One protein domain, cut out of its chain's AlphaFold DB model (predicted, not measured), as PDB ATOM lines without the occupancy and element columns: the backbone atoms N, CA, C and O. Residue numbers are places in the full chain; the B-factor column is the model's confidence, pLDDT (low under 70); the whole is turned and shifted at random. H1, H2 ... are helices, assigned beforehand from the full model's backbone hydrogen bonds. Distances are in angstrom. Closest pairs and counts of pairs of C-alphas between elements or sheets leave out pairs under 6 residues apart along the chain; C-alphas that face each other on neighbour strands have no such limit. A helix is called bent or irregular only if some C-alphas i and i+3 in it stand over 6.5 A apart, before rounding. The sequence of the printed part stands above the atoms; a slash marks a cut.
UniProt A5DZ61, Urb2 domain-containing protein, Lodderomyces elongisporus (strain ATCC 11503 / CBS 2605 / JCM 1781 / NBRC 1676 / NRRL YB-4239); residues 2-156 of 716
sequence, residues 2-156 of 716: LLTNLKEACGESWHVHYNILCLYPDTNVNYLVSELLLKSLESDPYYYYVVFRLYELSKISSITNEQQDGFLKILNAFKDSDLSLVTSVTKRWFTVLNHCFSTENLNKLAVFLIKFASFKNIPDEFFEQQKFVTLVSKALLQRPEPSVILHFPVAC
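This is residues 2 to 156 of the 716 residues of the protein "Urb2 domain-containing protein" of Lodderomyces elongisporus (strain ATCC 11503 / CBS 2605 / JCM 1781 / NBRC 1676 / NRRL YB-4239) (UniProt A5DZ61). Nine helices follow one another along one long axis, most of them lying across it, from H1 at one end to H9 at the other, like a chain wound in stacked turns. H4 to H7 make the middle, an up-and-down bundle in which each helix runs against the one before it; H2 and H3 are on one side of it and H8 on the other, while H1 and H9 at the two ends are loosely attached and touch no helix. The printed part has 155 residues with nine named helices, H1 to H9 in chain order, and no named strand: all helix. It is compact by its radius of gyration of the C-alphas, 16.7 A, yet elongated in outline, with spans of 52 by 29 by 26 A.

H1 is residues 2 to 9, beginning at C-alpha 2 (28.408, -78.299, -40.449). H2 is residues 14 to 23, H3 residues 30 to 38, and H4 residues 45 to 56, 16.7 A long. H5, residues 65 to 77, measures 18.4 A. H6, residues 80 to 100, is the longest helix, 26.4 A from C-alpha 80 (47.211, -44.003, -39.843) to C-alpha 100; it has a kink of 67 degrees near residue 93 and is irregular, C-alphas 81 and 84 being 8.1 A apart. H7 is residues 103 to 115, 18.6 A, and H8 residues 130 to 142, 18.9 A. H9, residues 146 to 151, ends at C-alpha 151 (31.593, -33.475, -41.271).

H1 and H2 are near each other, with 7 pairs of C-alphas within 10 A. H2 touches H4, closest at the C-alphas of Tyr 18 and Val 50, 5.1 A apart, the same way at a shallow tilt of 33 degrees, only just short of steep. H3 is close to H4 but not clearly touching, with the C-alphas of Leu 36 and Val 51 closest at 7.9 A. H4 is the hub, touching H2, H5 and H6. With residues 45 to 48 alone it touches H5, its partner in a helical hairpin, opposite ways at a steep tilt of 40 degrees; the C-alphas of Tyr 48 and Phe 71 are closest, 6.7 A. With residues 52 to 56 alone it touches residues 93 to 96 of H6, closest at the C-alphas of Phe 52 and Val 96, 6.8 A. H5 touches H7 the same way at a shallow tilt of 9 degrees, closest at the C-alphas of Gln 68 and Asn 105, 6.9 A. H7 touches H8 at a steep tilt of 56 degrees, closest at the C-alphas of Ala 110 and Val 136, 5.0 A. H9 is close to H7 but not clearly touching, with the C-alphas of Ile 114 and Val 148 closest at 6.7 A. In H2, H3, H4, H5 and H7 every O i to N i+4 pair is within hydrogen-bond range; in H1 3 of 4 are, in H6 13 of 17, in H8 8 of 9 and in H9 1 of 2.

The two C-alphas farthest apart, those of Asn 5 and Leu 141, are 52.9 A apart. The printed part has no cut. The link from H7 to H8, residues 116 to 129, is long. Mean pLDDT of the printed part is 77.2, and it is under 70 at residues 2 to 12, 32 to 42, 79 to 91 and 116 to 121.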
ATOM      1  N   LEU A   2      27.494 -79.169 -39.677       43.78
ATOM      2  CA  LEU A   2      28.408 -78.299 -40.449       43.78
ATOM      3  C   LEU A   2      29.480 -77.604 -39.578       43.78
ATOM      4  O   LEU A   2      30.666 -77.790 -39.818       43.78
ATOM      5  N   LEU A   3      29.085 -76.915 -38.500       46.53
ATOM      6  CA  LEU A   3      30.039 -76.226 -37.611       46.53
ATOM      7  C   LEU A   3      30.885 -77.176 -36.733       46.53
ATOM      8  O   LEU A   3      32.049 -76.897 -36.473       46.53
ATOM      9  N   THR A   4      30.343 -78.331 -36.329       50.38
ATOM     10  CA  THR A   4      31.115 -79.364 -35.606       50.38
ATOM     11  C   THR A   4      32.207 -79.986 -36.475       50.38
ATOM     12  O   THR A   4      33.281 -80.261 -35.964       50.38
ATOM     13  N   ASN A   5      31.962 -80.149 -37.778       49.34
ATOM     14  CA  ASN A   5      32.945 -80.697 -38.711       49.34
ATOM     15  C   ASN A   5      33.947 -79.614 -39.166       49.34
ATOM     16  O   ASN A   5      35.108 -79.912 -39.423       49.34
ATOM     17  N   LEU A   6      33.534 -78.339 -39.214       47.22
ATOM     18  CA  LEU A   6      34.436 -77.208 -39.477       47.22
ATOM     19  C   LEU A   6      35.427 -76.960 -38.328       47.22
ATOM     20  O   LEU A   6      36.549 -76.535 -38.590       47.22
ATOM     21  N   LYS A   7      35.068 -77.298 -37.082       49.75
ATOM     22  CA  LYS A   7      35.994 -77.265 -35.936       49.75
ATOM     23  C   LYS A   7      37.226 -78.161 -36.147       49.75
ATOM     24  O   LYS A   7      38.320 -77.796 -35.733       49.75
ATOM     25  N   GLU A   8      37.061 -79.306 -36.809       50.03
ATOM     26  CA  GLU A   8      38.160 -80.229 -37.133       50.03
ATOM     27  C   GLU A   8      38.946 -79.811 -38.391       50.03
ATOM     28  O   GLU A   8      40.068 -80.267 -38.588       50.03
ATOM     29  N   ALA A   9      38.386 -78.930 -39.233       45.03
ATOM     30  CA  ALA A   9      38.935 -78.591 -40.550       45.03
ATOM     31  C   ALA A   9      39.535 -77.174 -40.679       45.03
ATOM     32  O   ALA A   9      40.345 -76.951 -41.577       45.03
ATOM     33  N   CYS A  10      39.142 -76.206 -39.840       46.78
ATOM     34  CA  CYS A  10      39.468 -74.784 -40.052       46.78
ATOM     35  C   CYS A  10      40.430 -74.143 -39.035       46.78
ATOM     36  O   CYS A  10      40.835 -72.998 -39.242       46.78
ATOM     37  N   GLY A  11      40.818 -74.856 -37.973       55.78
ATOM     38  CA  GLY A  11      41.745 -74.349 -36.952       55.78
ATOM     39  C   GLY A  11      41.235 -73.120 -36.181       55.78
ATOM     40  O   GLY A  11      40.072 -72.733 -36.274       55.78
ATOM     41  N   GLU A  12      42.124 -72.484 -35.417       60.03
ATOM     42  CA  GLU A  12      41.811 -71.369 -34.500       60.03
ATOM     43  C   GLU A  12      41.534 -70.015 -35.196       60.03
ATOM     44  O   GLU A  12      41.717 -68.954 -34.610       60.03
ATOM     45  N   SER A  13      41.109 -70.004 -36.464       74.44
ATOM     46  CA  SER A  13      40.927 -68.757 -37.218       74.44
ATOM     47  C   SER A  13      39.588 -68.078 -36.904       74.44
ATOM     48  O   SER A  13      38.522 -68.522 -37.350       74.44
ATOM     49  N   TRP A  14      39.614 -66.948 -36.193       80.00
ATOM     50  CA  TRP A  14      38.408 -66.159 -35.897       80.00
ATOM     51  C   TRP A  14      37.721 -65.607 -37.147       80.00
ATOM     52  O   TRP A  14      36.495 -65.488 -37.174       80.00
ATOM     53  N   HIS A  15      38.478 -65.344 -38.215       82.25
ATOM     54  CA  HIS A  15      37.931 -64.933 -39.509       82.25
ATOM     55  C   HIS A  15      36.933 -65.956 -40.079       82.25
ATOM     56  O   HIS A  15      35.864 -65.580 -40.568       82.25
ATOM     57  N   VAL A  16      37.239 -67.255 -39.978       80.81
ATOM     58  CA  VAL A  16      36.342 -68.323 -40.454       80.81
ATOM     59  C   VAL A  16      35.067 -68.363 -39.613       80.81
ATOM     60  O   VAL A  16      33.963 -68.344 -40.161       80.81
ATOM     61  N   HIS A  17      35.212 -68.333 -38.287       81.00
ATOM     62  CA  HIS A  17      34.092 -68.288 -37.348       81.00
ATOM     63  C   HIS A  17      33.163 -67.092 -37.611       81.00
ATOM     64  O   HIS A  17      31.943 -67.254 -37.678       81.00
ATOM     65  N   TYR A  18      33.725 -65.907 -37.853       85.06
ATOM     66  CA  TYR A  18      32.971 -64.702 -38.189       85.06
ATOM     67  C   TYR A  18      32.155 -64.836 -39.483       85.06
ATOM     68  O   TYR A  18      30.967 -64.497 -39.508       85.06
ATOM     69  N   ASN A  19      32.758 -65.363 -40.553       82.56
ATOM     70  CA  ASN A  19      32.071 -65.537 -41.834       82.56
ATOM     71  C   ASN A  19      30.932 -66.562 -41.742       82.56
ATOM     72  O   ASN A  19      29.858 -66.333 -42.300       82.56
ATOM     73  N   ILE A  20      31.111 -67.641 -40.973       82.19
ATOM     74  CA  ILE A  20      30.043 -68.615 -40.703       82.19
ATOM     75  C   ILE A  20      28.858 -67.939 -39.993       82.19
ATOM     76  O   ILE A  20      27.718 -68.135 -40.407       82.19
ATOM     77  N   LEU A  21      29.103 -67.092 -38.986       82.56
ATOM     78  CA  LEU A  21      28.051 -66.333 -38.285       82.56
ATOM     79  C   LEU A  21      27.390 -65.240 -39.149       82.56
ATOM     80  O   LEU A  21      26.307 -64.745 -38.814       82.56
ATOM     81  N   CYS A  22      28.027 -64.833 -40.248       81.75
ATOM     82  CA  CYS A  22      27.417 -63.954 -41.245       81.75
ATOM     83  C   CYS A  22      26.490 -64.725 -42.195       81.75
ATOM     84  O   CYS A  22      25.400 -64.239 -42.480       81.75
ATOM     85  N   LEU A  23      26.898 -65.915 -42.649       82.81
ATOM     86  CA  LEU A  23      26.140 -66.742 -43.598       82.81
ATOM     87  C   LEU A  23      25.015 -67.563 -42.944       82.81
ATOM     88  O   LEU A  23      23.990 -67.802 -43.578       82.81
ATOM     89  N   TYR A  24      25.190 -67.987 -41.690       82.44
ATOM     90  CA  TYR A  24      24.293 -68.910 -40.988       82.44
ATOM     91  C   TYR A  24      23.957 -68.403 -39.565       82.44
ATOM     92  O   TYR A  24      24.467 -68.946 -38.575       82.44
ATOM     93  N   PRO A  25      23.107 -67.364 -39.431       76.50
ATOM     94  CA  PRO A  25      22.816 -66.707 -38.148       76.50
ATOM     95  C   PRO A  25      22.146 -67.625 -37.109       76.50
ATOM     96  O   PRO A  25      22.365 -67.465 -35.907       76.50
ATOM     97  N   ASP A  26      21.382 -68.624 -37.555       75.94
ATOM     98  CA  ASP A  26      20.653 -69.556 -36.684       75.94
ATOM     99  C   ASP A  26      21.513 -70.699 -36.123       75.94
ATOM    100  O   ASP A  26      21.006 -71.561 -35.399       75.94
ATOM    101  N   THR A  27      22.811 -70.748 -36.438       75.31
ATOM    102  CA  THR A  27      23.633 -71.903 -36.058       75.31
ATOM    103  C   THR A  27      23.782 -72.033 -34.539       75.31
ATOM    104  O   THR A  27      23.834 -71.049 -33.799       75.31
ATOM    105  N   ASN A  28      23.875 -73.274 -34.055       75.31
ATOM    106  CA  ASN A  28      24.192 -73.551 -32.658       75.31
ATOM    107  C   ASN A  28      25.656 -73.173 -32.370       75.31
ATOM    108  O   ASN A  28      26.580 -73.762 -32.932       75.31
ATOM    109  N   VAL A  29      25.836 -72.193 -31.485       74.31
ATOM    110  CA  VAL A  29      27.120 -71.572 -31.129       74.31
ATOM    111  C   VAL A  29      27.573 -71.895 -29.704       74.31
ATOM    112  O   VAL A  29      28.538 -71.303 -29.236       74.31
ATOM    113  N   ASN A  30      26.917 -72.828 -29.002       73.50
ATOM    114  CA  ASN A  30      27.180 -73.079 -27.577       73.50
ATOM    115  C   ASN A  30      28.656 -73.407 -27.295       73.50
ATOM    116  O   ASN A  30      29.222 -72.889 -26.340       73.50
ATOM    117  N   TYR A  31      29.297 -74.191 -28.171       70.19
ATOM    118  CA  TYR A  31      30.739 -74.461 -28.119       70.19
ATOM    119  C   TYR A  31      31.584 -73.173 -28.170       70.19
ATOM    120  O   TYR A  31      32.526 -73.008 -27.402       70.19
ATOM    121  N   LEU A  32      31.216 -72.253 -29.060       69.00
ATOM    122  CA  LEU A  32      31.960 -71.036 -29.363       69.00
ATOM    123  C   LEU A  32      31.795 -69.992 -28.246       69.00
ATOM    124  O   LEU A  32      32.755 -69.333 -27.862       69.00
ATOM    125  N   VAL A  33      30.602 -69.913 -27.647       68.75
ATOM    126  CA  VAL A  33      30.361 -69.129 -26.422       68.75
ATOM    127  C   VAL A  33      31.183 -69.678 -25.250       68.75
ATOM    128  O   VAL A  33      31.761 -68.894 -24.502       68.75
ATOM    129  N   SER A  34      31.299 -71.004 -25.100       67.56
ATOM    130  CA  SER A  34      32.176 -71.603 -24.083       67.56
ATOM    131  C   SER A  34      33.658 -71.299 -24.328       67.56
ATOM    132  O   SER A  34      34.374 -71.006 -23.377       67.56
ATOM    133  N   GLU A  35      34.122 -71.322 -25.580       67.62
ATOM    134  CA  GLU A  35      35.508 -70.983 -25.936       67.62
ATOM    135  C   GLU A  35      35.839 -69.508 -25.638       67.62
ATOM    136  O   GLU A  35      36.876 -69.217 -25.040       67.62
ATOM    137  N   LEU A  36      34.925 -68.580 -25.944       68.62
ATOM    138  CA  LEU A  36      35.071 -67.147 -25.639       68.62
ATOM    139  C   LEU A  36      35.105 -66.819 -24.139       68.62
ATOM    140  O   LEU A  36      35.647 -65.783 -23.764       68.62
ATOM    141  N   LEU A  37      34.524 -67.675 -23.292       61.56
ATOM    142  CA  LEU A  37      34.583 -67.557 -21.829       61.56
ATOM    143  C   LEU A  37      35.871 -68.154 -21.230       61.56
ATOM    144  O   LEU A  37      36.157 -67.914 -20.060       61.56
ATOM    145  N   LEU A  38      36.623 -68.944 -22.005       57.75
ATOM    146  CA  LEU A  38      37.824 -69.661 -21.557       57.75
ATOM    147  C   LEU A  38      39.132 -69.066 -22.099       57.75
ATOM    148  O   LEU A  38      40.178 -69.253 -21.478       57.75
ATOM    149  N   LYS A  39      39.103 -68.369 -23.241       62.81
ATOM    150  CA  LYS A  39      40.293 -67.765 -23.858       62.81
ATOM    151  C   LYS A  39      40.586 -66.358 -23.326       62.81
ATOM    152  O   LYS A  39      39.701 -65.513 -23.221       62.81
ATOM    153  N   SER A  40      41.863 -66.100 -23.038       60.09
ATOM    154  CA  SER A  40      42.394 -64.763 -22.741       60.09
ATOM    155  C   SER A  40      42.268 -63.827 -23.947       60.09
ATOM    156  O   SER A  40      42.337 -64.298 -25.078       60.09
ATOM    157  N   LEU A  41      42.164 -62.514 -23.702       66.06
ATOM    158  CA  LEU A  41      42.073 -61.471 -24.737       66.06
ATOM    159  C   LEU A  41      43.075 -61.686 -25.883       66.06
ATOM    160  O   LEU A  41      44.286 -61.582 -25.685       66.06
ATOM    161  N   GLU A  42      42.557 -61.946 -27.081       68.38
ATOM    162  CA  GLU A  42      43.374 -62.158 -28.274       68.38
ATOM    163  C   GLU A  42      43.708 -60.847 -28.997       68.38
ATOM    164  O   GLU A  42      43.053 -59.818 -28.803       68.38
ATOM    165  N   SER A  43      44.744 -60.891 -29.839       74.00
ATOM    166  CA  SER A  43      45.200 -59.777 -30.679       74.00
ATOM    167  C   SER A  43      44.547 -59.729 -32.067       74.00
ATOM    168  O   SER A  43      44.681 -58.715 -32.751       74.00
ATOM    169  N   ASP A  44      43.847 -60.787 -32.494       79.38
ATOM    170  CA  ASP A  44      43.141 -60.836 -33.781       79.38
ATOM    171  C   ASP A  44      41.871 -59.954 -33.739       79.38
ATOM    172  O   ASP A  44      40.974 -60.213 -32.929       79.38
ATOM    173  N   PRO A  45      41.717 -58.939 -34.616       78.69
ATOM    174  CA  PRO A  45      40.487 -58.151 -34.714       78.69
ATOM    175  C   PRO A  45      39.220 -58.993 -34.934       78.69
ATOM    176  O   PRO A  45      38.142 -58.616 -34.460       78.69
ATOM    177  N   TYR A  46      39.322 -60.143 -35.610       81.62
ATOM    178  CA  TYR A  46      38.172 -61.008 -35.873       81.62
ATOM    179  C   TYR A  46      37.615 -61.682 -34.611       81.62
ATOM    180  O   TYR A  46      36.416 -61.961 -34.593       81.62
ATOM    181  N   TYR A  47      38.404 -61.859 -33.539       85.94
ATOM    182  CA  TYR A  47      37.890 -62.287 -32.224       85.94
ATOM    183  C   TYR A  47      36.765 -61.346 -31.763       85.94
ATOM    184  O   TYR A  47      35.660 -61.773 -31.428       85.94
ATOM    185  N   TYR A  48      37.004 -60.037 -31.848       86.06
ATOM    186  CA  TYR A  48      36.050 -59.018 -31.410       86.06
ATOM    187  C   TYR A  48      34.854 -58.916 -32.360       86.06
ATOM    188  O   TYR A  48      33.733 -58.717 -31.901       86.06
ATOM    189  N   TYR A  49      35.040 -59.140 -33.668       86.44
ATOM    190  CA  TYR A  49      33.913 -59.207 -34.611       86.44
ATOM    191  C   TYR A  49      33.010 -60.416 -34.345       86.44
ATOM    192  O   TYR A  49      31.794 -60.312 -34.500       86.44
ATOM    193  N   VAL A  50      33.575 -61.547 -33.913       85.94
ATOM    194  CA  VAL A  50      32.804 -62.709 -33.452       85.94
ATOM    195  C   VAL A  50      32.036 -62.378 -32.171       85.94
ATOM    196  O   VAL A  50      30.832 -62.629 -32.124       85.94
ATOM    197  N   VAL A  51      32.670 -61.746 -31.176       86.69
ATOM    198  CA  VAL A  51      31.993 -61.282 -29.946       86.69
ATOM    199  C   VAL A  51      30.831 -60.333 -30.277       86.69
ATOM    200  O   VAL A  51      29.708 -60.556 -29.821       86.69
ATOM    201  N   PHE A  52      31.049 -59.322 -31.123       88.44
ATOM    202  CA  PHE A  52      29.999 -58.379 -31.526       88.44
ATOM    203  C   PHE A  52      28.879 -59.054 -32.325       88.44
ATOM    204  O   PHE A  52      27.706 -58.763 -32.088       88.44
ATOM    205  N   ARG A  53      29.204 -59.999 -33.219       87.12
ATOM    206  CA  ARG A  53      28.204 -60.756 -33.987       87.12
ATOM    207  C   ARG A  53      27.365 -61.677 -33.101       87.12
ATOM    208  O   ARG A  53      26.171 -61.817 -33.335       87.12
ATOM    209  N   LEU A  54      27.953 -62.299 -32.080       86.56
ATOM    210  CA  LEU A  54      27.202 -63.110 -31.117       86.56
ATOM    211  C   LEU A  54      26.276 -62.258 -30.248       86.56
ATOM    212  O   LEU A  54      25.179 -62.713 -29.924       86.56
ATOM    213  N   TYR A  55      26.690 -61.036 -29.902       87.06
ATOM    214  CA  TYR A  55      25.827 -60.079 -29.214       87.06
ATOM    215  C   TYR A  55      24.651 -59.654 -30.107       87.06
ATOM    216  O   TYR A  55      23.498 -59.744 -29.698       87.06
ATOM    217  N   GLU A  56      24.928 -59.275 -31.360       86.88
ATOM    218  CA  GLU A  56      23.925 -58.923 -32.378       86.88
ATOM    219  C   GLU A  56      22.891 -60.049 -32.597       86.88
ATOM    220  O   GLU A  56      21.698 -59.790 -32.730       86.88
ATOM    221  N   LEU A  57      23.336 -61.310 -32.577       86.19
ATOM    222  CA  LEU A  57      22.486 -62.504 -32.699       86.19
ATOM    223  C   LEU A  57      21.809 -62.934 -31.377       86.19
ATOM    224  O   LEU A  57      21.240 -64.028 -31.315       86.19
ATOM    225  N   SER A  58      21.882 -62.120 -30.316       83.88
ATOM    226  CA  SER A  58      21.357 -62.410 -28.968       83.88
ATOM    227  C   SER A  58      21.848 -63.743 -28.369       83.88
ATOM    228  O   SER A  58      21.143 -64.383 -27.588       83.88
ATOM    229  N   LYS A  59      23.051 -64.200 -28.746       83.19
ATOM    230  CA  LYS A  59      23.665 -65.455 -28.260       83.19
ATOM    231  C   LYS A  59      24.502 -65.253 -26.992       83.19
ATOM    232  O   LYS A  59      24.748 -66.219 -26.274       83.19
ATOM    233  N   ILE A  60      24.921 -64.017 -26.720       84.50
ATOM    234  CA  ILE A  60      25.527 -63.576 -25.455       84.50
ATOM    235  C   ILE A  60      24.754 -62.363 -24.923       84.50
ATOM    236  O   ILE A  60      24.229 -61.575 -25.705       84.50
ATOM    237  N   SER A  61      24.666 -62.216 -23.599       80.25
ATOM    238  CA  SER A  61      23.854 -61.176 -22.947       80.25
ATOM    239  C   SER A  61      24.593 -59.858 -22.695       80.25
ATOM    240  O   SER A  61      23.952 -58.829 -22.482       80.25
ATOM    241  N   SER A  62      25.927 -59.864 -22.700       83.75
ATOM    242  CA  SER A  62      26.766 -58.685 -22.469       83.75
ATOM    243  C   SER A  62      28.181 -58.887 -23.021       83.75
ATOM    244  O   SER A  62      28.583 -60.008 -23.332       83.75
ATOM    245  N   ILE A  63      28.927 -57.786 -23.146       86.00
ATOM    246  CA  ILE A  63      30.351 -57.763 -23.506       86.00
ATOM    247  C   ILE A  63      31.109 -57.220 -22.293       86.00
ATOM    248  O   ILE A  63      30.799 -56.121 -21.819       86.00
ATOM    249  N   THR A  64      32.079 -57.973 -21.772       86.62
ATOM    250  CA  THR A  64      32.769 -57.620 -20.521       86.62
ATOM    251  C   THR A  64      33.636 -56.368 -20.681       86.62
ATOM    252  O   THR A  64      34.106 -56.061 -21.777       86.62
ATOM    253  N   ASN A  65      33.892 -55.636 -19.589       84.44
ATOM    254  CA  ASN A  65      34.783 -54.468 -19.640       84.44
ATOM    255  C   ASN A  65      36.190 -54.844 -20.141       84.44
ATOM    256  O   ASN A  65      36.770 -54.101 -20.922       84.44
ATOM    257  N   GLU A  66      36.695 -56.029 -19.786       84.38
ATOM    258  CA  GLU A  66      37.981 -56.539 -20.280       84.38
ATOM    259  C   GLU A  66      37.990 -56.717 -21.805       84.38
ATOM    260  O   GLU A  66      38.948 -56.308 -22.460       84.38
ATOM    261  N   GLN A  67      36.912 -57.248 -22.394       86.19
ATOM    262  CA  GLN A  67      36.751 -57.347 -23.852       86.19
ATOM    263  C   GLN A  67      36.650 -55.963 -24.513       86.19
ATOM    264  O   GLN A  67      37.205 -55.756 -25.592       86.19
ATOM    265  N   GLN A  68      35.997 -54.993 -23.863       88.75
ATOM    266  CA  GLN A  68      35.935 -53.605 -24.344       88.75
ATOM    267  C   GLN A  68      37.319 -52.935 -24.329       88.75
ATOM    268  O   GLN A  68      37.717 -52.328 -25.323       88.75
ATOM    269  N   ASP A  69      38.078 -53.060 -23.237       85.75
ATOM    270  CA  ASP A  69      39.434 -52.508 -23.127       85.75
ATOM    271  C   ASP A  69      40.433 -53.248 -24.039       85.75
ATOM    272  O   ASP A  69      41.323 -52.616 -24.607       85.75
ATOM    273  N   GLY A  70      40.280 -54.562 -24.244       85.88
ATOM    274  CA  GLY A  70      41.044 -55.340 -25.230       85.88
ATOM    275  C   GLY A  70      40.835 -54.834 -26.659       85.88
ATOM    276  O   GLY A  70      41.799 -54.543 -27.369       85.88
ATOM    277  N   PHE A  71      39.578 -54.598 -27.038       86.06
ATOM    278  CA  PHE A  71      39.228 -53.999 -28.324       86.06
ATOM    279  C   PHE A  71      39.817 -52.590 -28.494       86.06
ATOM    280  O   PHE A  71      40.397 -52.275 -29.533       86.06
ATOM    281  N   LEU A  72      39.734 -51.748 -27.457       84.94
ATOM    282  CA  LEU A  72      40.335 -50.410 -27.472       84.94
ATOM    283  C   LEU A  72      41.866 -50.449 -27.573       84.94
ATOM    284  O   LEU A  72      42.444 -49.568 -28.210       84.94
ATOM    285  N   LYS A  73      42.541 -51.446 -26.988       84.88
ATOM    286  CA  LYS A  73      43.995 -51.632 -27.143       84.88
ATOM    287  C   LYS A  73      44.372 -51.955 -28.588       84.88
ATOM    288  O   LYS A  73      45.322 -51.363 -29.089       84.88
ATOM    289  N   ILE A  74      43.611 -52.817 -29.267       81.62
ATOM    290  CA  ILE A  74      43.819 -53.118 -30.693       81.62
ATOM    291  C   ILE A  74      43.569 -51.880 -31.550       81.62
ATOM    292  O   ILE A  74      44.404 -51.555 -32.388       81.62
ATOM    293  N   LEU A  75      42.485 -51.138 -31.295       78.44
ATOM    294  CA  LEU A  75      42.230 -49.885 -32.008       78.44
ATOM    295  C   LEU A  75      43.405 -48.905 -31.868       78.44
ATOM    296  O   LEU A  75      43.882 -48.383 -32.870       78.44
ATOM    297  N   ASN A  76      43.936 -48.722 -30.654       77.38
ATOM    298  CA  ASN A  76      45.106 -47.870 -30.403       77.38
ATOM    299  C   ASN A  76      46.433 -48.399 -30.984       77.38
ATOM    300  O   ASN A  76      47.394 -47.632 -31.043       77.38
ATOM    301  N   ALA A  77      46.506 -49.670 -31.394       77.06
ATOM    302  CA  ALA A  77      47.691 -50.262 -32.014       77.06
ATOM    303  C   ALA A  77      47.751 -50.054 -33.540       77.06
ATOM    304  O   ALA A  77      48.826 -50.209 -34.125       77.06
ATOM    305  N   PHE A  78      46.632 -49.693 -34.182       72.19
ATOM    306  CA  PHE A  78      46.603 -49.363 -35.608       72.19
ATOM    307  C   PHE A  78      47.362 -48.068 -35.919       72.19
ATOM    308  O   PHE A  78      47.410 -47.127 -35.119       72.19
ATOM    309  N   LYS A  79      47.946 -48.021 -37.116       68.00
ATOM    310  CA  LYS A  79      48.613 -46.840 -37.676       68.00
ATOM    311  C   LYS A  79      47.656 -46.082 -38.593       68.00
ATOM    312  O   LYS A  79      46.639 -46.614 -39.030       68.00
ATOM    313  N   ASP A  80      48.018 -44.854 -38.954       62.56
ATOM    314  CA  ASP A  80      47.211 -44.003 -39.843       62.56
ATOM    315  C   ASP A  80      46.981 -44.632 -41.241       62.56
ATOM    316  O   ASP A  80      46.026 -44.287 -41.936       62.56
ATOM    317  N   SER A  81      47.809 -45.611 -41.634       56.34
ATOM    318  CA  SER A  81      47.640 -46.440 -42.839       56.34
ATOM    319  C   SER A  81      46.407 -47.352 -42.819       56.34
ATOM    320  O   SER A  81      45.937 -47.766 -43.878       56.34
ATOM    321  N   ASP A  82      45.865 -47.664 -41.641       64.50
ATOM    322  CA  ASP A  82      44.891 -48.749 -41.440       64.50
ATOM    323  C   ASP A  82      43.435 -48.229 -41.442       64.50
ATOM    324  O   ASP A  82      42.489 -48.879 -40.986       64.50
ATOM    325  N   LEU A  83      43.244 -47.026 -41.992       61.59
ATOM    326  CA  LEU A  83      42.012 -46.229 -42.003       61.59
ATOM    327  C   LEU A  83      40.781 -46.974 -42.563       61.59
ATOM    328  O   LEU A  83      39.644 -46.732 -42.144       61.59
ATOM    329  N   SER A  84      40.993 -47.910 -43.492       62.00
ATOM    330  CA  SER A  84      39.946 -48.759 -44.079       62.00
ATOM    331  C   SER A  84      39.356 -49.756 -43.074       62.00
ATOM    332  O   SER A  84      38.151 -50.025 -43.111       62.00
ATOM    333  N   LEU A  85      40.163 -50.259 -42.134       62.84
ATOM    334  CA  LEU A  85      39.712 -51.144 -41.060       62.84
ATOM    335  C   LEU A  85      38.915 -50.359 -40.022       62.84
ATOM    336  O   LEU A  85      37.808 -50.774 -39.687       62.84
ATOM    337  N   VAL A  86      39.396 -49.182 -39.605       63.91
ATOM    338  CA  VAL A  86      38.631 -48.280 -38.721       63.91
ATOM    339  C   VAL A  86      37.279 -47.932 -39.352       63.91
ATOM    340  O   VAL A  86      36.250 -48.054 -38.689       63.91
ATOM    341  N   THR A  87      37.242 -47.611 -40.650       64.56
ATOM    342  CA  THR A  87      35.992 -47.352 -41.398       64.56
ATOM    343  C   THR A  87      35.064 -48.579 -41.436       64.56
ATOM    344  O   THR A  87      33.850 -48.454 -41.302       64.56
ATOM    345  N   SER A  88      35.613 -49.789 -41.573       65.56
ATOM    346  CA  SER A  88      34.825 -51.033 -41.613       65.56
ATOM    347  C   SER A  88      34.240 -51.403 -40.245       65.56
ATOM    348  O   SER A  88      33.080 -51.808 -40.148       65.56
ATOM    349  N   VAL A  89      35.029 -51.224 -39.182       66.44
ATOM    350  CA  VAL A  89      34.629 -51.419 -37.781       66.44
ATOM    351  C   VAL A  89      33.496 -50.475 -37.408       66.44
ATOM    352  O   VAL A  89      32.452 -50.906 -36.917       66.44
ATOM    353  N   THR A  90      33.716 -49.187 -37.656       64.06
ATOM    354  CA  THR A  90      32.767 -48.118 -37.343       64.06
ATOM    355  C   THR A  90      31.457 -48.333 -38.096       64.06
ATOM    356  O   THR A  90      30.403 -48.401 -37.464       64.06
ATOM    357  N   LYS A  91      31.513 -48.586 -39.412       69.38
ATOM    358  CA  LYS A  91      30.316 -48.778 -40.238       69.38
ATOM    359  C   LYS A  91      29.393 -49.911 -39.780       69.38
ATOM    360  O   LYS A  91      28.184 -49.788 -39.943       69.38
ATOM    361  N   ARG A  92      29.931 -51.012 -39.239       76.12
ATOM    362  CA  ARG A  92      29.120 -52.188 -38.866       76.12
ATOM    363  C   ARG A  92      28.738 -52.245 -37.389       76.12
ATOM    364  O   ARG A  92      27.652 -52.717 -37.071       76.12
ATOM    365  N   TRP A  93      29.615 -51.808 -36.484       82.62
ATOM    366  CA  TRP A  93      29.469 -52.124 -35.059       82.62
ATOM    367  C   TRP A  93      29.008 -50.962 -34.178       82.62
ATOM    368  O   TRP A  93      28.720 -51.203 -33.008       82.62
ATOM    369  N   PHE A  94      28.884 -49.729 -34.686       79.81
ATOM    370  CA  PHE A  94      28.575 -48.560 -33.845       79.81
ATOM    371  C   PHE A  94      27.356 -48.721 -32.929       79.81
ATOM    372  O   PHE A  94      27.437 -48.345 -31.760       79.81
ATOM    373  N   THR A  95      26.261 -49.311 -33.409       83.25
ATOM    374  CA  THR A  95      25.052 -49.547 -32.601       83.25
ATOM    375  C   THR A  95      25.327 -50.510 -31.439       83.25
ATOM    376  O   THR A  95      24.929 -50.240 -30.305       83.25
ATOM    377  N   VAL A  96      26.086 -51.586 -31.690       85.81
ATOM    378  CA  VAL A  96      26.528 -52.546 -30.660       85.81
ATOM    379  C   VAL A  96      27.465 -51.863 -29.662       85.81
ATOM    380  O   VAL A  96      27.257 -51.982 -28.456       85.81
ATOM    381  N   LEU A  97      28.450 -51.095 -30.143       86.00
ATOM    382  CA  LEU A  97      29.395 -50.359 -29.298       86.00
ATOM    383  C   LEU A  97      28.659 -49.368 -28.381       86.00
ATOM    384  O   LEU A  97      28.810 -49.434 -27.164       86.00
ATOM    385  N   ASN A  98      27.809 -48.495 -28.935       86.94
ATOM    386  CA  ASN A  98      27.061 -47.480 -28.183       86.94
ATOM    387  C   ASN A  98      26.170 -48.089 -27.079       86.94
ATOM    388  O   ASN A  98      26.082 -47.541 -25.969       86.94
ATOM    389  N   HIS A  99      25.539 -49.228 -27.374       86.44
ATOM    390  CA  HIS A  99      24.672 -49.943 -26.444       86.44
ATOM    391  C   HIS A  99      25.461 -50.684 -25.350       86.44
ATOM    392  O   HIS A  99      25.152 -50.528 -24.169       86.44
ATOM    393  N   CYS A 100      26.506 -51.435 -25.717       86.62
ATOM    394  CA  CYS A 100      27.205 -52.342 -24.799       86.62
ATOM    395  C   CYS A 100      28.321 -51.683 -23.984       86.62
ATOM    396  O   CYS A 100      28.599 -52.120 -22.868       86.62
ATOM    397  N   PHE A 101      29.011 -50.681 -24.537       89.25
ATOM    398  CA  PHE A 101      30.222 -50.159 -23.907       89.25
ATOM    399  C   PHE A 101      29.901 -49.234 -22.729       89.25
ATOM    400  O   PHE A 101      28.948 -48.432 -22.745       89.25
ATOM    401  N   SER A 102      30.763 -49.311 -21.712       89.69
ATOM    402  CA  SER A 102      30.746 -48.402 -20.570       89.69
ATOM    403  C   SER A 102      30.946 -46.952 -21.030       89.69
ATOM    404  O   SER A 102      31.579 -46.679 -22.053       89.69
ATOM    405  N   THR A 103      30.416 -45.984 -20.278       88.81
ATOM    406  CA  THR A 103      30.568 -44.554 -20.614       88.81
ATOM    407  C   THR A 103      32.039 -44.126 -20.661       88.81
ATOM    408  O   THR A 103      32.400 -43.277 -21.470       88.81
ATOM    409  N   GLU A 104      32.899 -44.744 -19.845       89.88
ATOM    410  CA  GLU A 104      34.348 -44.525 -19.871       89.88
ATOM    411  C   GLU A 104      34.972 -45.044 -21.176       89.88
ATOM    412  O   GLU A 104      35.690 -44.307 -21.854       89.88
ATOM    413  N   ASN A 105      34.645 -46.274 -21.581       88.94
ATOM    414  CA  ASN A 105      35.206 -46.896 -22.782       88.94
ATOM    415  C   ASN A 105      34.674 -46.255 -24.071       88.94
ATOM    416  O   ASN A 105      35.426 -46.089 -25.032       88.94
ATOM    417  N   LEU A 106      33.428 -45.776 -24.072       88.69
ATOM    418  CA  LEU A 106      32.922 -44.910 -25.137       88.69
ATOM    419  C   LEU A 106      33.628 -43.549 -25.177       88.69
ATOM    420  O   LEU A 106      33.852 -43.027 -26.263       88.69
ATOM    421  N   ASN A 107      34.022 -42.975 -24.037       87.94
ATOM    422  CA  ASN A 107      34.792 -41.729 -24.036       87.94
ATOM    423  C   ASN A 107      36.212 -41.944 -24.598       87.94
ATOM    424  O   ASN A 107      36.660 -41.164 -25.437       87.94
ATOM    425  N   LYS A 108      36.884 -43.046 -24.223       87.38
ATOM    426  CA  LYS A 108      38.162 -43.473 -24.834       87.38
ATOM    427  C   LYS A 108      38.020 -43.637 -26.357       87.38
ATOM    428  O   LYS A 108      38.850 -43.122 -27.104       87.38
ATOM    429  N   LEU A 109      36.948 -44.287 -26.821       85.19
ATOM    430  CA  LEU A 109      36.645 -44.457 -28.248       85.19
ATOM    431  C   LEU A 109      36.374 -43.119 -28.961       85.19
ATOM    432  O   LEU A 109      36.844 -42.913 -30.074       85.19
ATOM    433  N   ALA A 110      35.647 -42.194 -28.330       85.19
ATOM    434  CA  ALA A 110      35.363 -40.873 -28.891       85.19
ATOM    435  C   ALA A 110      36.646 -40.046 -29.098       85.19
ATOM    436  O   ALA A 110      36.847 -39.480 -30.173       85.19
ATOM    437  N   VAL A 111      37.545 -40.036 -28.106       85.00
ATOM    438  CA  VAL A 111      38.865 -39.385 -28.204       85.00
ATOM    439  C   VAL A 111      39.737 -40.051 -29.277       85.00
ATOM    440  O   VAL A 111      40.405 -39.354 -30.041       85.00
ATOM    441  N   PHE A 112      39.700 -41.384 -29.377       81.19
ATOM    442  CA  PHE A 112      40.390 -42.131 -30.431       81.19
ATOM    443  C   PHE A 112      39.916 -41.718 -31.833       81.19
ATOM    444  O   PHE A 112      40.743 -41.376 -32.675       81.19
ATOM    445  N   LEU A 113      38.604 -41.672 -32.084       77.88
ATOM    446  CA  LEU A 113      38.075 -41.310 -33.406       77.88
ATOM    447  C   LEU A 113      38.485 -39.895 -33.833       77.88
ATOM    448  O   LEU A 113      38.859 -39.705 -34.987       77.88
ATOM    449  N   ILE A 114      38.484 -38.924 -32.912       78.44
ATOM    450  CA  ILE A 114      38.935 -37.550 -33.203       78.44
ATOM    451  C   ILE A 114      40.417 -37.519 -33.610       78.44
ATOM    452  O   ILE A 114      40.795 -36.737 -34.475       78.44
ATOM    453  N   LYS A 115      41.261 -38.386 -33.034       76.38
ATOM    454  CA  LYS A 115      42.688 -38.471 -33.388       76.38
ATOM    455  C   LYS A 115      42.919 -39.001 -34.812       76.38
ATOM    456  O   LYS A 115      43.842 -38.529 -35.466       76.38
ATOM    457  N   PHE A 116      42.117 -39.963 -35.273       69.06
ATOM    458  CA  PHE A 116      42.313 -40.665 -36.556       69.06
ATOM    459  C   PHE A 116      41.554 -40.043 -37.753       69.06
ATOM    460  O   PHE A 116      41.471 -40.655 -38.814       69.06
ATOM    461  N   ALA A 117      41.006 -38.832 -37.583       57.34
ATOM    462  CA  ALA A 117      40.734 -37.823 -38.621       57.34
ATOM    463  C   ALA A 117      40.368 -38.319 -40.045       57.34
ATOM    464  O   ALA A 117      41.009 -37.975 -41.038       57.34
ATOM    465  N   SER A 118      39.276 -39.084 -40.177       58.06
ATOM    466  CA  SER A 118      38.602 -39.294 -41.469       58.06
ATOM    467  C   SER A 118      37.104 -39.552 -41.292       58.06
ATOM    468  O   SER A 118      36.585 -40.641 -41.527       58.06
ATOM    469  N   PHE A 119      36.377 -38.510 -40.888       62.75
ATOM    470  CA  PHE A 119      34.914 -38.560 -40.742       62.75
ATOM    471  C   PHE A 119      34.168 -38.583 -42.096       62.75
ATOM    472  O   PHE A 119      32.948 -38.714 -42.121       62.75
ATOM    473  N   LYS A 120      34.894 -38.527 -43.226       60.78
ATOM    474  CA  LYS A 120      34.367 -38.496 -44.605       60.78
ATOM    475  C   LYS A 120      33.451 -39.669 -44.980       60.78
ATOM    476  O   LYS A 120      32.625 -39.508 -45.868       60.78
ATOM    477  N   ASN A 121      33.605 -40.825 -44.327       64.19
ATOM    478  CA  ASN A 121      32.907 -42.073 -44.667       64.19
ATOM    479  C   ASN A 121      32.048 -42.635 -43.516       64.19
ATOM    480  O   ASN A 121      31.736 -43.829 -43.508       64.19
ATOM    481  N   ILE A 122      31.701 -41.815 -42.520       70.06
ATOM    482  CA  ILE A 122      30.834 -42.251 -41.418       70.06
ATOM    483  C   ILE A 122      29.387 -42.396 -41.921       70.06
ATOM    484  O   ILE A 122      28.904 -41.496 -42.607       70.06
ATOM    485  N   PRO A 123      28.698 -43.511 -41.613       71.62
ATOM    486  CA  PRO A 123      27.324 -43.739 -42.052       71.62
ATOM    487  C   PRO A 123      26.318 -42.978 -41.167       71.62
ATOM    488  O   PRO A 123      26.612 -42.686 -40.005       71.62
ATOM    489  N   ASP A 124      25.128 -42.678 -41.689       76.62
ATOM    490  CA  ASP A 124      24.136 -41.828 -41.010       76.62
ATOM    491  C   ASP A 124      23.676 -42.399 -39.653       76.62
ATOM    492  O   ASP A 124      23.464 -41.648 -38.696       76.62
ATOM    493  N   GLU A 125      23.637 -43.728 -39.521       78.06
ATOM    494  CA  GLU A 125      23.285 -44.478 -38.305       78.06
ATOM    495  C   GLU A 125      24.173 -44.125 -37.095       78.06
ATOM    496  O   GLU A 125      23.769 -44.310 -35.941       78.06
ATOM    497  N   PHE A 126      25.375 -43.585 -37.327       81.19
ATOM    498  CA  PHE A 126      26.245 -43.038 -36.284       81.19
ATOM    499  C   PHE A 126      25.620 -41.831 -35.578       81.19
ATOM    500  O   PHE A 126      25.687 -41.717 -34.352       81.19
ATOM    501  N   PHE A 127      25.002 -40.929 -36.341       83.06
ATOM    502  CA  PHE A 127      24.441 -39.682 -35.825       83.06
ATOM    503  C   PHE A 127      23.137 -39.898 -35.045       83.06
ATOM    504  O   PHE A 127      22.755 -39.049 -34.237       83.06
ATOM    505  N   GLU A 128      22.507 -41.063 -35.205       82.88
ATOM    506  CA  GLU A 128      21.379 -41.521 -34.388       82.88
ATOM    507  C   GLU A 128      21.810 -41.947 -32.967       82.88
ATOM    508  O   GLU A 128      21.002 -41.939 -32.033       82.88
ATOM    509  N   GLN A 129      23.096 -42.261 -32.749       86.88
ATOM    510  CA  GLN A 129      23.623 -42.765 -31.474       86.88
ATOM    511  C   GLN A 129      23.838 -41.645 -30.435       86.88
ATOM    512  O   GLN A 129      24.969 -41.331 -30.058       86.88
ATOM    513  N   GLN A 130      22.753 -41.054 -29.920       83.88
ATOM    514  CA  GLN A 130      22.769 -39.859 -29.047       83.88
ATOM    515  C   GLN A 130      23.782 -39.899 -27.882       83.88
ATOM    516  O   GLN A 130      24.448 -38.895 -27.606       83.88
ATOM    517  N   LYS A 131      23.923 -41.045 -27.194       86.00
ATOM    518  CA  LYS A 131      24.883 -41.241 -26.087       86.00
ATOM    519  C   LYS A 131      26.327 -41.064 -26.577       86.00
ATOM    520  O   LYS A 131      27.080 -40.305 -25.969       86.00
ATOM    521  N   PHE A 132      26.693 -41.690 -27.696       85.19
ATOM    522  CA  PHE A 132      28.020 -41.557 -28.295       85.19
ATOM    523  C   PHE A 132      28.263 -40.174 -28.909       85.19
ATOM    524  O   PHE A 132      29.270 -39.537 -28.610       85.19
ATOM    525  N   VAL A 133      27.302 -39.662 -29.679       86.62
ATOM    526  CA  VAL A 133      27.299 -38.306 -30.262       86.62
ATOM    527  C   VAL A 133      27.565 -37.228 -29.202       86.62
ATOM    528  O   VAL A 133      28.353 -36.305 -29.425       86.62
ATOM    529  N   THR A 134      26.975 -37.371 -28.012       87.81
ATOM    530  CA  THR A 134      27.205 -36.462 -26.879       87.81
ATOM    531  C   THR A 134      28.632 -36.560 -26.329       87.81
ATOM    532  O   THR A 134      29.205 -35.539 -25.951       87.81
ATOM    533  N   LEU A 135      29.229 -37.757 -26.286       87.94
ATOM    534  CA  LEU A 135      30.616 -37.956 -25.842       87.94
ATOM    535  C   LEU A 135      31.622 -37.405 -26.860       87.94
ATOM    536  O   LEU A 135      32.527 -36.675 -26.465       87.94
ATOM    537  N   VAL A 136      31.417 -37.647 -28.159       87.44
ATOM    538  CA  VAL A 136      32.227 -37.036 -29.233       87.44
ATOM    539  C   VAL A 136      32.136 -35.511 -29.176       87.44
ATOM    540  O   VAL A 136      33.163 -34.843 -29.203       87.44
ATOM    541  N   SER A 137      30.937 -34.952 -28.977       87.69
ATOM    542  CA  SER A 137      30.759 -33.502 -28.798       87.69
ATOM    543  C   SER A 137      31.554 -32.956 -27.599       87.69
ATOM    544  O   SER A 137      32.158 -31.892 -27.697       87.69
ATOM    545  N   LYS A 138      31.600 -33.680 -26.470       88.62
ATOM    546  CA  LYS A 138      32.408 -33.294 -25.295       88.62
ATOM    547  C   LYS A 138      33.914 -33.416 -25.540       88.62
ATOM    548  O   LYS A 138      34.670 -32.589 -25.042       88.62
ATOM    549  N   ALA A 139      34.352 -34.423 -26.289       87.25
ATOM    550  CA  ALA A 139      35.760 -34.592 -26.636       87.25
ATOM    551  C   ALA A 139      36.232 -33.509 -27.632       87.25
ATOM    552  O   ALA A 139      37.331 -32.980 -27.475       87.25
ATOM    553  N   LEU A 140      35.372 -33.086 -28.568       86.75
ATOM    554  CA  LEU A 140      35.623 -31.945 -29.462       86.75
ATOM    555  C   LEU A 140      35.769 -30.609 -28.722       86.75
ATOM    556  O   LEU A 140      36.509 -29.750 -29.184       86.75
ATOM    557  N   LEU A 141      35.116 -30.431 -27.569       86.00
ATOM    558  CA  LEU A 141      35.329 -29.249 -26.725       86.00
ATOM    559  C   LEU A 141      36.745 -29.216 -26.123       86.00
ATOM    560  O   LEU A 141      37.330 -28.149 -25.996       86.00
ATOM    561  N   GLN A 142      37.309 -30.374 -25.768       85.25
ATOM    562  CA  GLN A 142      38.674 -30.467 -25.225       85.25
ATOM    563  C   GLN A 142      39.747 -30.353 -26.313       85.25
ATOM    564  O   GLN A 142      40.857 -29.892 -26.049       85.25
ATOM    565  N   ARG A 143      39.434 -30.806 -27.530       84.06
ATOM    566  CA  ARG A 143      40.316 -30.739 -28.694       84.06
ATOM    567  C   ARG A 143      39.489 -30.460 -29.953       84.06
ATOM    568  O   ARG A 143      39.064 -31.413 -30.610       84.06
ATOM    569  N   PRO A 144      39.274 -29.179 -30.305       84.06
ATOM    570  CA  PRO A 144      38.617 -28.820 -31.552       84.06
ATOM    571  C   PRO A 144      39.454 -29.312 -32.734       84.06
ATOM    572  O   PRO A 144      40.616 -28.939 -32.887       84.06
ATOM    573  N   GLU A 145      38.874 -30.185 -33.552       86.00
ATOM    574  CA  GLU A 145      39.512 -30.753 -34.737       86.00
ATOM    575  C   GLU A 145      38.642 -30.366 -35.953       86.00
ATOM    576  O   GLU A 145      37.458 -30.733 -35.993       86.00
ATOM    577  N   PRO A 146      39.162 -29.563 -36.907       86.31
ATOM    578  CA  PRO A 146      38.341 -29.023 -37.989       86.31
ATOM    579  C   PRO A 146      37.762 -30.062 -38.951       86.31
ATOM    580  O   PRO A 146      36.623 -29.918 -39.401       86.31
ATOM    581  N   SER A 147      38.511 -31.123 -39.256       82.94
ATOM    582  CA  SER A 147      38.064 -32.173 -40.171       82.94
ATOM    583  C   SER A 147      36.864 -32.938 -39.603       82.94
ATOM    584  O   SER A 147      35.933 -33.243 -40.346       82.94
ATOM    585  N   VAL A 148      36.807 -33.163 -38.290       83.94
ATOM    586  CA  VAL A 148      35.664 -33.772 -37.601       83.94
ATOM    587  C   VAL A 148      34.482 -32.808 -37.552       83.94
ATOM    588  O   VAL A 148      33.372 -33.190 -37.928       83.94
ATOM    589  N   ILE A 149      34.697 -31.560 -37.116       88.56
ATOM    590  CA  ILE A 149      33.617 -30.577 -36.918       88.56
ATOM    591  C   ILE A 149      32.846 -30.325 -38.220       88.56
ATOM    592  O   ILE A 149      31.615 -30.286 -38.200       88.56
ATOM    593  N   LEU A 150      33.543 -30.202 -39.354       88.56
ATOM    594  CA  LEU A 150      32.921 -29.902 -40.649       88.56
ATOM    595  C   LEU A 150      32.080 -31.055 -41.221       88.56
ATOM    596  O   LEU A 150      31.120 -30.794 -41.945       88.56
ATOM    597  N   HIS A 151      32.387 -32.306 -40.865       84.25
ATOM    598  CA  HIS A 151      31.593 -33.475 -41.271       84.25
ATOM    599  C   HIS A 151      30.458 -33.800 -40.286       84.25
ATOM    600  O   HIS A 151      29.581 -34.598 -40.605       84.25
ATOM    601  N   PHE A 152      30.436 -33.186 -39.099       85.44
ATOM    602  CA  PHE A 152      29.417 -33.450 -38.085       85.44
ATOM    603  C   PHE A 152      28.134 -32.631 -38.352       85.44
ATOM    604  O   PHE A 152      28.195 -31.395 -38.394       85.44
ATOM    605  N   PRO A 153      26.944 -33.251 -38.492       87.88
ATOM    606  CA  PRO A 153      25.687 -32.528 -38.636       87.88
ATOM    607  C   PRO A 153      25.381 -31.697 -37.387       87.88
ATOM    608  O   PRO A 153      25.264 -32.207 -36.273       87.88
ATOM    609  N   VAL A 154      25.195 -30.390 -37.573       87.69
ATOM    610  CA  VAL A 154      25.043 -29.417 -36.475       87.69
ATOM    611  C   VAL A 154      23.840 -29.719 -35.569       87.69
ATOM    612  O   VAL A 154      23.860 -29.414 -34.374       87.69
ATOM    613  N   ALA A 155      22.800 -30.353 -36.121       86.00
ATOM    614  CA  ALA A 155      21.619 -30.801 -35.386       86.00
ATOM    615  C   ALA A 155      21.948 -31.829 -34.286       86.00
ATOM    616  O   ALA A 155      21.278 -31.844 -33.254       86.00
ATOM    617  N   CYS A 156      22.993 -32.637 -34.479       85.88
ATOM    618  CA  CYS A 156      23.403 -33.695 -33.559       85.88
ATOM    619  C   CYS A 156      24.246 -33.166 -32.385       85.88
ATOM    620  O   CYS A 156      24.306 -33.810 -31.342       85.88
TER     621      CYS A 156